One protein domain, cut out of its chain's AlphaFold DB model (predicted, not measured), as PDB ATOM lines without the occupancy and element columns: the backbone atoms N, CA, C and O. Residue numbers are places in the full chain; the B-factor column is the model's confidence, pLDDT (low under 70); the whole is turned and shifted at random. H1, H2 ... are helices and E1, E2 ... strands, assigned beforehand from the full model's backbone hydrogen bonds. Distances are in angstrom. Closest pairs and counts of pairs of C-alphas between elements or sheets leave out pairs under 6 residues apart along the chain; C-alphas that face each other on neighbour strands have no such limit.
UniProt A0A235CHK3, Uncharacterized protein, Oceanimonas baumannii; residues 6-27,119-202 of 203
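What this domain is: This is residues 6 to 27 and 119 to 202 of the 203 residues of an uncharacterized protein of Oceanimonas baumannii (UniProt A0A235CHK3). A strongly twisted wall of four strands is built on the long hairpin of E2 and E3; H3 packs over one face, the other face has no named helix, and H1 and H2 lie beyond H3, away from the sheet. E1 and the loop of residues 119 to 132 lie at one end of the longest axis, the turn between E2 and E3 at the other. The printed part has 106 residues, with H1 H2 E1 E2 E3 E4 H3 E5 along the chain: three helices and five strands, class mixed. The sheet is mixed, in order E4 E3 E2 E5. The whole is compact, with a radius of gyration of the C-alphas of 15.0 A, and only just elongated, spanning 47 by 32 by 23 A.

How they stand to each other: Start at H1, residues 6 to 9, which only just touches H3, residues 183 to 192, with 3 pairs of C-alphas within 8 A; the closest are those of Leu 8 and Tyr 188, 6.5 A apart. H2, residues 16 to 22, is near H3, with 9 pairs of C-alphas within 10 A. Past the cut, residues 119 to 120 pair antiparallel with residues 133 to 134 of E1, residues 133 to 136; E1 pairs with no named strand. Next come E2, residues 140 to 151, and E3, residues 157 to 168, a hairpin at 161 degrees, where N 144 and O 165 are 2.9 A apart. E3 and E4, residues 173 to 177, form a second hairpin, with N 166 and O 174 2.8 A apart. E2 E3 E4 are a meander, each strand the antiparallel neighbour of the one before. E5, residues 197 to 201, is parallel to E2 at 37 degrees, with N 145 and O 198 2.8 A apart. E4, H3, E5 are a split strand-helix-strand unit, two strands running the same way with E3 E2 between them, and its crossover is right-handed. H3 is on one face of the sheet, making two layers, at a height over the sheet of 9.2 A; it runs slantwise to the strands, at 55 degrees to E2 on the local plane. The closest C-alphas of H3 and E3 are those of Leu 183 and Ala 161, 6.0 A apart. In H3 every O i to N i+4 pair is within hydrogen-bond range; in H2 1 of 3 is, beside 3 of 4 O i to N i+3 pairs; H1 is too short for an O i to N i+4 pair.

Where its parts are: Find C-alpha 6 at (-10.132, 42.835, -36.931), where H1 begins; it runs 6.0 A, and H2 10.2 A. E1 runs 9.6 A. From C-alpha 140 at (3.606, 54.677, -24.782), E2 runs 32.7 A, and E3 returns over 32.6 A. E4 runs 13.4 A, H3 13.9 A, and E5 13.4 A, ending at C-alpha 201, (6.559, 36.667, -35.312).

The domain as a whole: The two C-alphas farthest apart, those of Thr 129 and Gln 155, are 47.8 A apart. Residues 28 to 118 are not printed; C-alphas 27 and 119 stand 16.4 A apart across this cut. Of the links that are printed whole, H1 to H2 is short and the others are tight. Mean pLDDT of the printed part is 89.2; look for values under 70 at residues 126 to 131.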
ATOM      1  N   HIS A   6      -9.668  44.105 -36.361       89.50
ATOM      2  CA  HIS A   6     -10.132  42.835 -36.931       89.50
ATOM      3  C   HIS A   6      -9.653  41.599 -36.141       89.50
ATOM      4  O   HIS A   6     -10.251  40.531 -36.241       89.50
ATOM      5  N   LEU A   7      -8.577  41.714 -35.347       90.56
ATOM      6  CA  LEU A   7      -8.110  40.624 -34.493       90.56
ATOM      7  C   LEU A   7      -9.021  40.381 -33.292       90.56
ATOM      8  O   LEU A   7      -9.008  39.264 -32.789       90.56
ATOM      9  N   LEU A   8      -9.801  41.371 -32.838       90.06
ATOM     10  CA  LEU A   8     -10.686  41.223 -31.675       90.06
ATOM     11  C   LEU A   8     -11.752  40.140 -31.893       90.06
ATOM     12  O   LEU A   8     -12.158  39.488 -30.939       90.06
ATOM     13  N   GLU A   9     -12.139  39.906 -33.145       89.44
ATOM     14  CA  GLU A   9     -13.111  38.881 -33.550       89.44
ATOM     15  C   GLU A   9     -12.431  37.594 -34.054       89.44
ATOM     16  O   GLU A   9     -13.086  36.623 -34.437       89.44
ATOM     17  N   ASN A  10     -11.096  37.554 -34.068       91.75
ATOM     18  CA  ASN A  10     -10.356  36.428 -34.611       91.75
ATOM     19  C   ASN A  10     -10.249  35.291 -33.587       91.75
ATOM     20  O   ASN A  10      -9.426  35.331 -32.669       91.75
ATOM     21  N   LEU A  11     -11.008  34.220 -33.821       90.56
ATOM     22  CA  LEU A  11     -11.057  33.042 -32.949       90.56
ATOM     23  C   LEU A  11      -9.727  32.278 -32.823       90.56
ATOM     24  O   LEU A  11      -9.560  31.512 -31.875       90.56
ATOM     25  N   LYS A  12      -8.756  32.494 -33.725       92.19
ATOM     26  CA  LYS A  12      -7.396  31.943 -33.564       92.19
ATOM     27  C   LYS A  12      -6.650  32.624 -32.412       92.19
ATOM     28  O   LYS A  12      -5.801  31.998 -31.784       92.19
ATOM     29  N   TRP A  13      -6.958  33.892 -32.142       91.38
ATOM     30  CA  TRP A  13      -6.387  34.682 -31.050       91.38
ATOM     31  C   TRP A  13      -7.250  34.634 -29.794       91.38
ATOM     32  O   TRP A  13      -6.737  34.399 -28.697       91.38
ATOM     33  N   PHE A  14      -8.558  34.827 -29.944       94.12
ATOM     34  CA  PHE A  14      -9.503  35.013 -28.845       94.12
ATOM     35  C   PHE A  14     -10.709  34.105 -29.056       94.12
ATOM     36  O   PHE A  14     -11.605  34.405 -29.836       94.12
ATOM     37  N   ASP A  15     -10.705  32.954 -28.389       91.25
ATOM     38  CA  ASP A  15     -11.827  32.022 -28.449       91.25
ATOM     39  C   ASP A  15     -13.059  32.593 -27.730       91.25
ATOM     40  O   ASP A  15     -12.982  33.557 -26.968       91.25
ATOM     41  N   VAL A  16     -14.213  31.974 -27.970       90.62
ATOM     42  CA  VAL A  16     -15.502  32.427 -27.428       90.62
ATOM     43  C   VAL A  16     -15.495  32.472 -25.894       90.62
ATOM     44  O   VAL A  16     -16.051  33.396 -25.302       90.62
ATOM     45  N   THR A  17     -14.833  31.512 -25.243       91.19
ATOM     46  CA  THR A  17     -14.726  31.442 -23.777       91.19
ATOM     47  C   THR A  17     -13.886  32.581 -23.210       91.19
ATOM     48  O   THR A  17     -14.172  33.085 -22.127       91.19
ATOM     49  N   PHE A  18     -12.854  33.009 -23.927       92.75
ATOM     50  CA  PHE A  18     -12.069  34.180 -23.573       92.75
ATOM     51  C   PHE A  18     -12.870  35.467 -23.800       92.75
ATOM     52  O   PHE A  18     -12.907  36.324 -22.920       92.75
ATOM     53  N   LEU A  19     -13.536  35.602 -24.950       92.94
ATOM     54  CA  LEU A  19     -14.292  36.808 -25.304       92.94
ATOM     55  C   LEU A  19     -15.440  37.095 -24.329       92.94
ATOM     56  O   LEU A  19     -15.691  38.257 -24.009       92.94
ATOM     57  N   SER A  20     -16.090  36.060 -23.793       92.19
ATOM     58  CA  SER A  20     -17.172  36.230 -22.815       92.19
ATOM     59  C   SER A  20     -16.724  36.938 -21.526       92.19
ATOM     60  O   SER A  20     -17.522  37.647 -20.916       92.19
ATOM     61  N   GLN A  21     -15.443  36.844 -21.147       91.62
ATOM     62  CA  GLN A  21     -14.876  37.543 -19.980       91.62
ATOM     63  C   GLN A  21     -14.807  39.069 -20.166       91.62
ATOM     64  O   GLN A  21     -14.662  39.816 -19.194       91.62
ATOM     65  N   TYR A  22     -14.900  39.533 -21.413       91.69
ATOM     66  CA  TYR A  22     -14.829  40.941 -21.800       91.69
ATOM     67  C   TYR A  22     -16.166  41.480 -22.317       91.69
ATOM     68  O   TYR A  22     -16.207  42.567 -22.894       91.69
ATOM     69  N   TYR A  23     -17.263  40.755 -22.091       87.00
ATOM     70  CA  TYR A  23     -18.595  41.255 -22.403       87.00
ATOM     71  C   TYR A  23     -18.899  42.530 -21.597       87.00
ATOM     72  O   TYR A  23     -18.600  42.607 -20.405       87.00
ATOM     73  N   GLY A  24     -19.461  43.547 -22.256       86.12
ATOM     74  CA  GLY A  24     -19.760  44.842 -21.631       86.12
ATOM     75  C   GLY A  24     -18.543  45.736 -21.363       86.12
ATOM     76  O   GLY A  24     -18.661  46.707 -20.620       86.12
ATOM     77  N   LEU A  25     -17.374  45.426 -21.936       90.62
ATOM     78  CA  LEU A  25     -16.214  46.315 -21.885       90.62
ATOM     79  C   LEU A  25     -16.507  47.623 -22.641       90.62
ATOM     80  O   LEU A  25     -16.945  47.597 -23.790       90.62
ATOM     81  N   ASP A  26     -16.218  48.759 -22.013       91.25
ATOM     82  CA  ASP A  26     -16.393  50.095 -22.589       91.25
ATOM     83  C   ASP A  26     -15.087  50.913 -22.560       91.25
ATOM     84  O   ASP A  26     -14.071  50.500 -22.000       91.25
ATOM     85  N   GLY A  27     -15.092  52.102 -23.170       85.06
ATOM     86  CA  GLY A  27     -13.912  52.976 -23.216       85.06
ATOM     87  C   GLY A  27     -13.490  53.559 -21.860       85.06
ATOM     88  O   GLY A  27     -12.376  54.065 -21.742       85.06
ATOM     89  N   THR A 119      -0.866  50.815 -15.693       92.62
ATOM     90  CA  THR A 119      -0.200  50.853 -14.392       92.62
ATOM     91  C   THR A 119       0.637  49.597 -14.234       92.62
ATOM     92  O   THR A 119       0.098  48.485 -14.223       92.62
ATOM     93  N   LEU A 120       1.951  49.785 -14.112       90.38
ATOM     94  CA  LEU A 120       2.892  48.706 -13.842       90.38
ATOM     95  C   LEU A 120       3.131  48.554 -12.338       90.38
ATOM     96  O   LEU A 120       3.203  49.556 -11.619       90.38
ATOM     97  N   PRO A 121       3.292  47.311 -11.859       88.19
ATOM     98  CA  PRO A 121       3.631  47.057 -10.472       88.19
ATOM     99  C   PRO A 121       5.030  47.617 -10.125       88.19
ATOM    100  O   PRO A 121       5.936  47.558 -10.963       88.19
ATOM    101  N   PRO A 122       5.231  48.128  -8.894       83.56
ATOM    102  CA  PRO A 122       6.469  48.781  -8.454       83.56
ATOM    103  C   PRO A 122       7.757  47.998  -8.733       83.56
ATOM    104  O   PRO A 122       8.754  48.569  -9.166       83.56
ATOM    105  N   PHE A 123       7.745  46.676  -8.548       82.06
ATOM    106  CA  PHE A 123       8.947  45.854  -8.742       82.06
ATOM    107  C   PHE A 123       9.504  45.882 -10.175       82.06
ATOM    108  O   PHE A 123      10.686  45.611 -10.374       82.06
ATOM    109  N   LEU A 124       8.679  46.198 -11.179       81.94
ATOM    110  CA  LEU A 124       9.124  46.297 -12.572       81.94
ATOM    111  C   LEU A 124       9.839  47.609 -12.886       81.94
ATOM    112  O   LEU A 124      10.546  47.693 -13.886       81.94
ATOM    113  N   THR A 125       9.630  48.643 -12.076       73.31
ATOM    114  CA  THR A 125      10.096  49.997 -12.388       73.31
ATOM    115  C   THR A 125      11.436  50.312 -11.741       73.31
ATOM    116  O   THR A 125      12.031  51.340 -12.057       73.31
ATOM    117  N   GLY A 126      11.924  49.441 -10.847       62.25
ATOM    118  CA  GLY A 126      13.215  49.578 -10.163       62.25
ATOM    119  C   GLY A 126      13.317  50.804  -9.251       62.25
ATOM    120  O   GLY A 126      14.348  51.019  -8.617       62.25
ATOM    121  N   LYS A 127      12.259  51.617  -9.160       56.88
ATOM    122  CA  LYS A 127      12.194  52.771  -8.271       56.88
ATOM    123  C   LYS A 127      11.790  52.264  -6.893       56.88
ATOM    124  O   LYS A 127      10.733  51.670  -6.736       56.88
ATOM    125  N   SER A 128      12.617  52.548  -5.887       48.19
ATOM    126  CA  SER A 128      12.398  52.214  -4.466       48.19
ATOM    127  C   SER A 128      11.113  52.818  -3.855       48.19
ATOM    128  O   SER A 128      10.879  52.706  -2.650       48.19
ATOM    129  N   THR A 129      10.291  53.495  -4.651       50.38
ATOM    130  CA  THR A 129       8.980  54.009  -4.271       50.38
ATOM    131  C   THR A 129       7.954  52.883  -4.261       50.38
ATOM    132  O   THR A 129       7.738  52.210  -5.263       50.38
ATOM    133  N   THR A 130       7.260  52.731  -3.138       55.66
ATOM    134  CA  THR A 130       6.148  51.790  -2.914       55.66
ATOM    135  C   THR A 130       4.909  52.045  -3.787       55.66
ATOM    136  O   THR A 130       3.903  51.366  -3.626       55.66
ATOM    137  N   SER A 131       4.934  53.028  -4.689       61.12
ATOM    138  CA  SER A 131       3.804  53.386  -5.545       61.12
ATOM    139  C   SER A 131       3.950  52.799  -6.946       61.12
ATOM    140  O   SER A 131       4.999  52.895  -7.585       61.12
ATOM    141  N   SER A 132       2.870  52.192  -7.445       71.06
ATOM    142  CA  SER A 132       2.800  51.719  -8.827       71.06
ATOM    143  C   SER A 132       3.008  52.878  -9.799       71.06
ATOM    144  O   SER A 132       2.476  53.972  -9.602       71.06
ATOM    145  N   GLN A 133       3.753  52.640 -10.876       81.69
ATOM    146  CA  GLN A 133       3.953  53.655 -11.904       81.69
ATOM    147  C   GLN A 133       2.770  53.626 -12.863       81.69
ATOM    148  O   GLN A 133       2.576  52.656 -13.600       81.69
ATOM    149  N   LYS A 134       1.994  54.708 -12.862       88.44
ATOM    150  CA  LYS A 134       1.001  54.965 -13.898       88.44
ATOM    151  C   LYS A 134       1.714  55.558 -15.111       88.44
ATOM    152  O   LYS A 134       2.364  56.590 -14.997       88.44
ATOM    153  N   ILE A 135       1.598  54.884 -16.244       90.94
ATOM    154  CA  ILE A 135       2.120  55.303 -17.542       90.94
ATOM    155  C   ILE A 135       0.920  55.765 -18.356       90.94
ATOM    156  O   ILE A 135       0.006  54.977 -18.622       90.94
ATOM    157  N   ASN A 136       0.897  57.032 -18.750       93.75
ATOM    158  CA  ASN A 136      -0.187  57.525 -19.594       93.75
ATOM    159  C   ASN A 136      -0.084  56.896 -20.984       93.75
ATOM    160  O   ASN A 136       1.011  56.663 -21.497       93.75
ATOM    161  N   ARG A 137      -1.219  56.647 -21.641       93.75
ATOM    162  CA  ARG A 137      -1.219  56.043 -22.985       93.75
ATOM    163  C   ARG A 137      -0.375  56.849 -23.976       93.75
ATOM    164  O   ARG A 137       0.290  56.275 -24.828       93.75
ATOM    165  N   GLU A 138      -0.386  58.169 -23.845       93.44
ATOM    166  CA  GLU A 138       0.361  59.092 -24.704       93.44
ATOM    167  C   GLU A 138       1.882  58.968 -24.554       93.44
ATOM    168  O   GLU A 138       2.613  59.329 -25.476       93.44
ATOM    169  N   GLU A 139       2.363  58.437 -23.430       94.38
ATOM    170  CA  GLU A 139       3.782  58.177 -23.172       94.38
ATOM    171  C   GLU A 139       4.244  56.854 -23.796       94.38
ATOM    172  O   GLU A 139       5.442  56.658 -24.012       94.38
ATOM    173  N   VAL A 140       3.312  55.953 -24.124       95.56
ATOM    174  CA  VAL A 140       3.606  54.677 -24.782       95.56
ATOM    175  C   VAL A 140       3.943  54.939 -26.249       95.56
ATOM    176  O   VAL A 140       3.122  55.442 -27.015       95.56
ATOM    177  N   ALA A 141       5.161  54.583 -26.655       95.38
ATOM    178  CA  ALA A 141       5.575  54.630 -28.053       95.38
ATOM    179  C   ALA A 141       4.970  53.455 -28.826       95.38
ATOM    180  O   ALA A 141       4.321  53.661 -29.849       95.38
ATOM    181  N   HIS A 142       5.155  52.234 -28.319       95.56
ATOM    182  CA  HIS A 142       4.445  51.049 -28.789       95.56
ATOM    183  C   HIS A 142       4.470  49.900 -27.775       95.56
ATOM    184  O   HIS A 142       5.326  49.825 -26.891       95.56
ATOM    185  N   LEU A 143       3.519  48.987 -27.945       97.12
ATOM    186  CA  LEU A 143       3.421  47.696 -27.281       97.12
ATOM    187  C   LEU A 143       3.727  46.610 -28.312       97.12
ATOM    188  O   LEU A 143       2.909  46.341 -29.191       97.12
ATOM    189  N   GLN A 144       4.905  46.005 -28.229       96.62
ATOM    190  CA  GLN A 144       5.295  44.924 -29.125       96.62
ATOM    191  C   GLN A 144       4.948  43.576 -28.497       96.62
ATOM    192  O   GLN A 144       5.454  43.240 -27.430       96.62
ATOM    193  N   PHE A 145       4.103  42.802 -29.169       96.38
ATOM    194  CA  PHE A 145       3.769  41.438 -28.783       96.38
ATOM    195  C   PHE A 145       4.466  40.448 -29.706       96.38
ATOM    196  O   PHE A 145       4.178  40.386 -30.906       96.38
ATOM    197  N   ASP A 146       5.326  39.632 -29.111       95.31
ATOM    198  CA  ASP A 146       5.956  38.511 -29.789       95.31
ATOM    199  C   ASP A 146       5.039  37.291 -29.675       95.31
ATOM    200  O   ASP A 146       4.531  36.959 -28.589       95.31
ATOM    201  N   TRP A 147       4.798  36.613 -30.794       93.56
ATOM    202  CA  TRP A 147       3.824  35.530 -30.866       93.56
ATOM    203  C   TRP A 147       4.277  34.368 -31.742       93.56
ATOM    204  O   TRP A 147       5.120  34.522 -32.621       93.56
ATOM    205  N   HIS A 148       3.671  33.206 -31.500       93.06
ATOM    206  CA  HIS A 148       3.802  32.019 -32.341       93.06
ATOM    207  C   HIS A 148       2.433  31.364 -32.573       93.06
ATOM    208  O   HIS A 148       1.485  31.556 -31.795       93.06
ATOM    209  N   GLY A 149       2.328  30.613 -33.668       91.56
ATOM    210  CA  GLY A 149       1.191  29.744 -33.958       91.56
ATOM    211  C   GLY A 149       1.408  28.349 -33.374       91.56
ATOM    212  O   GLY A 149       2.534  27.864 -33.321       91.56
ATOM    213  N   TYR A 150       0.338  27.700 -32.937       90.62
ATOM    214  CA  TYR A 150       0.346  26.306 -32.498       90.62
ATOM    215  C   TYR A 150      -0.980  25.643 -32.873       90.62
ATOM    216  O   TYR A 150      -1.964  26.329 -33.138       90.62
ATOM    217  N   HIS A 151      -1.024  24.315 -32.885       91.19
ATOM    218  CA  HIS A 151      -2.272  23.577 -33.067       91.19
ATOM    219  C   HIS A 151      -2.784  23.110 -31.707       91.19
ATOM    220  O   HIS A 151      -2.023  22.568 -30.904       91.19
ATOM    221  N   ASN A 152      -4.064  23.346 -31.424       86.38
ATOM    222  CA  ASN A 152      -4.688  22.795 -30.224       86.38
ATOM    223  C   ASN A 152      -4.968  21.287 -30.379       86.38
ATOM    224  O   ASN A 152      -4.730  20.700 -31.434       86.38
ATOM    225  N   SER A 153      -5.524  20.657 -29.339       86.56
ATOM    226  CA  SER A 153      -5.874  19.225 -29.349       86.56
ATOM    227  C   SER A 153      -6.809  18.819 -30.495       86.56
ATOM    228  O   SER A 153      -6.802  17.669 -30.912       86.56
ATOM    229  N   ASN A 154      -7.577  19.768 -31.032       88.94
ATOM    230  CA  ASN A 154      -8.505  19.565 -32.143       88.94
ATOM    231  C   ASN A 154      -7.882  19.915 -33.507       88.94
ATOM    232  O   ASN A 154      -8.625  20.151 -34.459       88.94
ATOM    233  N   GLN A 155      -6.549  20.018 -33.601       85.81
ATOM    234  CA  GLN A 155      -5.813  20.401 -34.815       85.81
ATOM    235  C   GLN A 155      -6.244  21.757 -35.396       85.81
ATOM    236  O   GLN A 155      -6.079  22.025 -36.585       85.81
ATOM    237  N   ARG A 156      -6.805  22.645 -34.568       88.00
ATOM    238  CA  ARG A 156      -7.134  24.011 -34.987       88.00
ATOM    239  C   ARG A 156      -5.944  24.911 -34.717       88.00
ATOM    240  O   ARG A 156      -5.396  24.900 -33.615       88.00
ATOM    241  N   GLU A 157      -5.586  25.706 -35.716       90.69
ATOM    242  CA  GLU A 157      -4.557  26.729 -35.581       90.69
ATOM    243  C   GLU A 157      -4.989  27.780 -34.546       90.69
ATOM    244  O   GLU A 157      -6.043  28.415 -34.659       90.69
ATOM    245  N   CYS A 158      -4.143  27.980 -33.548       90.31
ATOM    246  CA  CYS A 158      -4.272  28.961 -32.488       90.31
ATOM    247  C   CYS A 158      -3.012  29.826 -32.435       90.31
ATOM    248  O   CYS A 158      -1.929  29.419 -32.854       90.31
ATOM    249  N   LYS A 159      -3.142  31.038 -31.900       91.88
ATOM    250  CA  LYS A 159      -2.039  31.991 -31.761       91.88
ATOM    251  C   LYS A 159      -1.856  32.373 -30.305       91.88
ATOM    252  O   LYS A 159      -2.829  32.568 -29.574       91.88
ATOM    253  N   ARG A 160      -0.601  32.470 -29.871       90.50
ATOM    254  CA  ARG A 160      -0.255  32.819 -28.491       90.50
ATOM    255  C   ARG A 160       0.860  33.853 -28.453       90.50
ATOM    256  O   ARG A 160       1.946  33.633 -28.983       90.50
ATOM    257  N   ALA A 161       0.593  34.957 -27.757       93.44
ATOM    258  CA  ALA A 161       1.629  35.893 -27.347       93.44
ATOM    259  C   ALA A 161       2.447  35.287 -26.197       93.44
ATOM    260  O   ALA A 161       1.876  34.764 -25.234       93.44
ATOM    261  N   HIS A 162       3.770  35.353 -26.298       92.62
ATOM    262  CA  HIS A 162       4.689  34.791 -25.301       92.62
ATOM    263  C   HIS A 162       5.644  35.833 -24.709       92.62
ATOM    264  O   HIS A 162       6.227  35.582 -23.654       92.62
ATOM    265  N   ARG A 163       5.751  37.016 -25.321       94.75
ATOM    266  CA  ARG A 163       6.444  38.171 -24.751       94.75
ATOM    267  C   ARG A 163       5.730  39.464 -25.130       94.75
ATOM    268  O   ARG A 163       5.147  39.566 -26.206       94.75
ATOM    269  N   LEU A 164       5.763  40.432 -24.222       96.56
ATOM    270  CA  LEU A 164       5.340  41.807 -24.461       96.56
ATOM    271  C   LEU A 164       6.484  42.746 -24.091       96.56
ATOM    272  O   LEU A 164       6.985  42.697 -22.970       96.56
ATOM    273  N   LEU A 165       6.860  43.616 -25.015       96.19
ATOM    274  CA  LEU A 165       7.785  44.713 -24.790       96.19
ATOM    275  C   LEU A 165       7.007  46.035 -24.809       96.19
ATOM    276  O   LEU A 165       6.378  46.393 -25.805       96.19
ATOM    277  N   ILE A 166       7.030  46.751 -23.691       96.12
ATOM    278  CA  ILE A 166       6.421  48.072 -23.537       96.12
ATOM    279  C   ILE A 166       7.522  49.098 -23.761       96.12
ATOM    280  O   ILE A 166       8.399  49.225 -22.909       96.12
ATOM    281  N   LYS A 167       7.482  49.829 -24.877       95.75
ATOM    282  CA  LYS A 167       8.424  50.919 -25.148       95.75
ATOM    283  C   LYS A 167       7.777  52.264 -24.880       95.75
ATOM    284  O   LYS A 167       6.721  52.572 -25.442       95.75
ATOM    285  N   LEU A 168       8.419  53.081 -24.057       95.12
ATOM    286  CA  LEU A 168       8.006  54.458 -23.807       95.12
ATOM    287  C   LEU A 168       8.720  55.418 -24.755       95.12
ATOM    288  O   LEU A 168       9.849  55.176 -25.179       95.12
ATOM    289  N   LYS A 169       8.089  56.558 -25.043       94.06
ATOM    290  CA  LYS A 169       8.680  57.626 -25.868       94.06
ATOM    291  C   LYS A 169       9.973  58.189 -25.274       94.06
ATOM    292  O   LYS A 169      10.815  58.684 -26.008       94.06
ATOM    293  N   GLN A 170      10.139  58.078 -23.957       91.12
ATOM    294  CA  GLN A 170      11.333  58.504 -23.223       91.12
ATOM    295  C   GLN A 170      12.479  57.470 -23.264       91.12
ATOM    296  O   GLN A 170      13.475  57.640 -22.570       91.12
ATOM    297  N   GLY A 171      12.341  56.382 -24.032       89.44
ATOM    298  CA  GLY A 171      13.381  55.361 -24.216       89.44
ATOM    299  C   GLY A 171      13.414  54.258 -23.151       89.44
ATOM    300  O   GLY A 171      14.181  53.313 -23.287       89.44
ATOM    301  N   GLN A 172      12.578  54.338 -22.111       91.38
ATOM    302  CA  GLN A 172      12.405  53.248 -21.144       91.38
ATOM    303  C   GLN A 172      11.670  52.068 -21.784       91.38
ATOM    304  O   GLN A 172      10.689  52.256 -22.509       91.38
ATOM    305  N   GLU A 173      12.116  50.853 -21.469       93.56
ATOM    306  CA  GLU A 173      11.524  49.619 -21.971       93.56
ATOM    307  C   GLU A 173      11.234  48.643 -20.827       93.56
ATOM    308  O   GLU A 173      12.062  48.448 -19.936       93.56
ATOM    309  N   TYR A 174      10.072  47.992 -20.873       92.94
ATOM    310  CA  TYR A 174       9.699  46.933 -19.934       92.94
ATOM    311  C   TYR A 174       9.388  45.646 -20.690       92.94
ATOM    312  O   TYR A 174       8.596  45.651 -21.629       92.94
ATOM    313  N   SER A 175       9.982  44.531 -20.266       92.25
ATOM    314  CA  SER A 175       9.779  43.220 -20.889       92.25
ATOM    315  C   SER A 175       8.966  42.305 -19.976       92.25
ATOM    316  O   SER A 175       9.395  41.978 -18.871       92.25
ATOM    317  N   LEU A 176       7.813  41.853 -20.458       93.00
ATOM    318  CA  LEU A 176       6.885  40.973 -19.753       93.00
ATOM    319  C   LEU A 176       6.852  39.590 -20.416       93.00
ATOM    320  O   LEU A 176       6.664  39.470 -21.626       93.00
ATOM    321  N   SER A 177       7.010  38.537 -19.613       90.50
ATOM    322  CA  SER A 177       6.969  37.137 -20.061       90.50
ATOM    323  C   SER A 177       5.554  36.550 -20.051       90.50
ATOM    324  O   SER A 177       4.794  36.736 -19.100       90.50
ATOM    325  N   GLY A 178       5.223  35.750 -21.065       86.75
ATOM    326  CA  GLY A 178       3.935  35.064 -21.204       86.75
ATOM    327  C   GLY A 178       3.654  33.960 -20.191       86.75
ATOM    328  O   GLY A 178       2.546  33.426 -20.184       86.75
ATOM    329  N   MET A 179       4.631  33.613 -19.350       85.50
ATOM    330  CA  MET A 179       4.436  32.670 -18.245       85.50
ATOM    331  C   MET A 179       3.945  33.366 -16.971       85.50
ATOM    332  O   MET A 179       3.141  32.812 -16.231       85.50
ATOM    333  N   ALA A 180       4.407  34.592 -16.722       86.81
ATOM    334  CA  ALA A 180       4.063  35.351 -15.523       86.81
ATOM    335  C   ALA A 180       2.881  36.305 -15.741       86.81
ATOM    336  O   ALA A 180       2.110  36.557 -14.815       86.81
ATOM    337  N   TYR A 181       2.735  36.837 -16.955       92.31
ATOM    338  CA  TYR A 181       1.773  37.888 -17.263       92.31
ATOM    339  C   TYR A 181       0.678  37.393 -18.215       92.31
ATOM    340  O   TYR A 181       0.958  36.612 -19.129       92.31
ATOM    341  N   PRO A 182      -0.570  37.872 -18.064       92.88
ATOM    342  CA  PRO A 182      -1.697  37.460 -18.898       92.88
ATOM    343  C   PRO A 182      -1.658  38.176 -20.259       92.88
ATOM    344  O   PRO A 182      -2.480  39.042 -20.564       92.88
ATOM    345  N   LEU A 183      -0.683  37.821 -21.099       95.12
ATOM    346  CA  LEU A 183      -0.413  38.518 -22.363       95.12
ATOM    347  C   LEU A 183      -1.574  38.461 -23.358       95.12
ATOM    348  O   LEU A 183      -1.758  39.403 -24.119       95.12
ATOM    349  N   ARG A 184      -2.381  37.394 -23.338       94.50
ATOM    350  CA  ARG A 184      -3.585  37.286 -24.180       94.50
ATOM    351  C   ARG A 184      -4.599  38.384 -23.837       94.50
ATOM    352  O   ARG A 184      -5.075  39.081 -24.726       94.50
ATOM    353  N   SER A 185      -4.860  38.573 -22.543       95.50
ATOM    354  CA  SER A 185      -5.694  39.653 -22.004       95.50
ATOM    355  C   SER A 185      -5.119  41.029 -22.311       95.50
ATOM    356  O   SER A 185      -5.849  41.912 -22.755       95.50
ATOM    357  N   LEU A 186      -3.808  41.204 -22.125       96.56
ATOM    358  CA  LEU A 186      -3.128  42.461 -22.436       96.56
ATOM    359  C   LEU A 186      -3.205  42.802 -23.925       96.56
ATOM    360  O   LEU A 186      -3.472  43.952 -24.248       96.56
ATOM    361  N   LEU A 187      -3.027  41.829 -24.821       96.62
ATOM    362  CA  LEU A 187      -3.139  42.038 -26.265       96.62
ATOM    363  C   LEU A 187      -4.557  42.466 -26.653       96.62
ATOM    364  O   LEU A 187      -4.720  43.465 -27.352       96.62
ATOM    365  N   TYR A 188      -5.575  41.746 -26.170       96.25
ATOM    366  CA  TYR A 188      -6.975  42.083 -26.432       96.25
ATOM    367  C   TYR A 188      -7.297  43.514 -25.983       96.25
ATOM    368  O   TYR A 188      -7.788  44.326 -26.766       96.25
ATOM    369  N   LEU A 189      -6.956  43.850 -24.736       96.50
ATOM    370  CA  LEU A 189      -7.239  45.159 -24.150       96.50
ATOM    371  C   LEU A 189      -6.412  46.277 -24.792       96.50
ATOM    372  O   LEU A 189      -6.928  47.375 -24.980       96.50
ATOM    373  N   ALA A 190      -5.164  46.012 -25.182       96.00
ATOM    374  CA  ALA A 190      -4.333  46.973 -25.902       96.00
ATOM    375  C   ALA A 190      -4.946  47.338 -27.260       96.00
ATOM    376  O   ALA A 190      -5.025  48.520 -27.598       96.00
ATOM    377  N   ILE A 191      -5.434  46.348 -28.016       95.00
ATOM    378  CA  ILE A 191      -6.125  46.585 -29.290       95.00
ATOM    379  C   ILE A 191      -7.451  47.316 -29.046       95.00
ATOM    380  O   ILE A 191      -7.733  48.309 -29.717       95.00
ATOM    381  N   PHE A 192      -8.244  46.869 -28.067       94.81
ATOM    382  CA  PHE A 192      -9.537  47.469 -27.729       94.81
ATOM    383  C   PHE A 192      -9.404  48.952 -27.343       94.81
ATOM    384  O   PHE A 192     -10.058  49.815 -27.931       94.81
ATOM    385  N   PHE A 193      -8.484  49.280 -26.433       94.69
ATOM    386  CA  PHE A 193      -8.200  50.654 -26.004       94.69
ATOM    387  C   PHE A 193      -7.344  51.457 -26.998       94.69
ATOM    388  O   PHE A 193      -6.975  52.602 -26.716       94.69
ATOM    389  N   SER A 194      -7.066  50.887 -28.176       93.81
ATOM    390  CA  SER A 194      -6.346  51.535 -29.276       93.81
ATOM    391  C   SER A 194      -4.940  52.013 -28.891       93.81
ATOM    392  O   SER A 194      -4.516  53.105 -29.267       93.81
ATOM    393  N   TYR A 195      -4.204  51.196 -28.135       95.50
ATOM    394  CA  TYR A 195      -2.769  51.398 -27.936       95.50
ATOM    395  C   TYR A 195      -2.003  51.180 -29.252       95.50
ATOM    396  O   TYR A 195      -2.441  50.398 -30.102       95.50
ATOM    397  N   PRO A 196      -0.834  51.822 -29.427       94.69
ATOM    398  CA  PRO A 196       0.050  51.554 -30.557       94.69
ATOM    399  C   PRO A 196       0.651  50.146 -30.432       94.69
ATOM    400  O   PRO A 196       1.645  49.949 -29.746       94.69
ATOM    401  N   VAL A 197       0.031  49.147 -31.062       95.75
ATOM    402  CA  VAL A 197       0.448  47.739 -30.977       95.75
ATOM    403  C   VAL A 197       1.255  47.327 -32.211       95.75
ATOM    404  O   VAL A 197       0.882  47.632 -33.345       95.75
ATOM    405  N   VAL A 198       2.338  46.586 -31.983       94.75
ATOM    406  CA  VAL A 198       3.163  45.932 -33.006       94.75
ATOM    407  C   VAL A 198       3.133  44.427 -32.755       94.75
ATOM    408  O   VAL A 198       3.290  43.982 -31.622       94.75
ATOM    409  N   MET A 199       2.931  43.637 -33.807       92.94
ATOM    410  CA  MET A 199       2.930  42.175 -33.730       92.94
ATOM    411  C   MET A 199       4.191  41.648 -34.404       92.94
ATOM    412  O   MET A 199       4.375  41.891 -35.596       92.94
ATOM    413  N   GLN A 200       5.027  40.909 -33.678       91.06
ATOM    414  CA  GLN A 200       6.243  40.305 -34.223       91.06
ATOM    415  C   GLN A 200       6.161  38.780 -34.143       91.06
ATOM    416  O   GLN A 200       5.839  38.208 -33.103       91.06
ATOM    417  N   ILE A 201       6.413  38.122 -35.273       84.25
ATOM    418  CA  ILE A 201       6.559  36.667 -35.312       84.25
ATOM    419  C   ILE A 201       7.972  36.362 -34.845       84.25
ATOM    420  O   ILE A 201       8.935  36.872 -35.425       84.25
ATOM    421  N   THR A 202       8.090  35.547 -33.807       70.56
ATOM    422  CA  THR A 202       9.374  34.947 -33.449       70.56
ATOM    423  C   THR A 202       9.462  33.604 -34.177       70.56
ATOM    424  O   THR A 202       8.482  32.856 -34.115       70.56
TER     425      THR A 202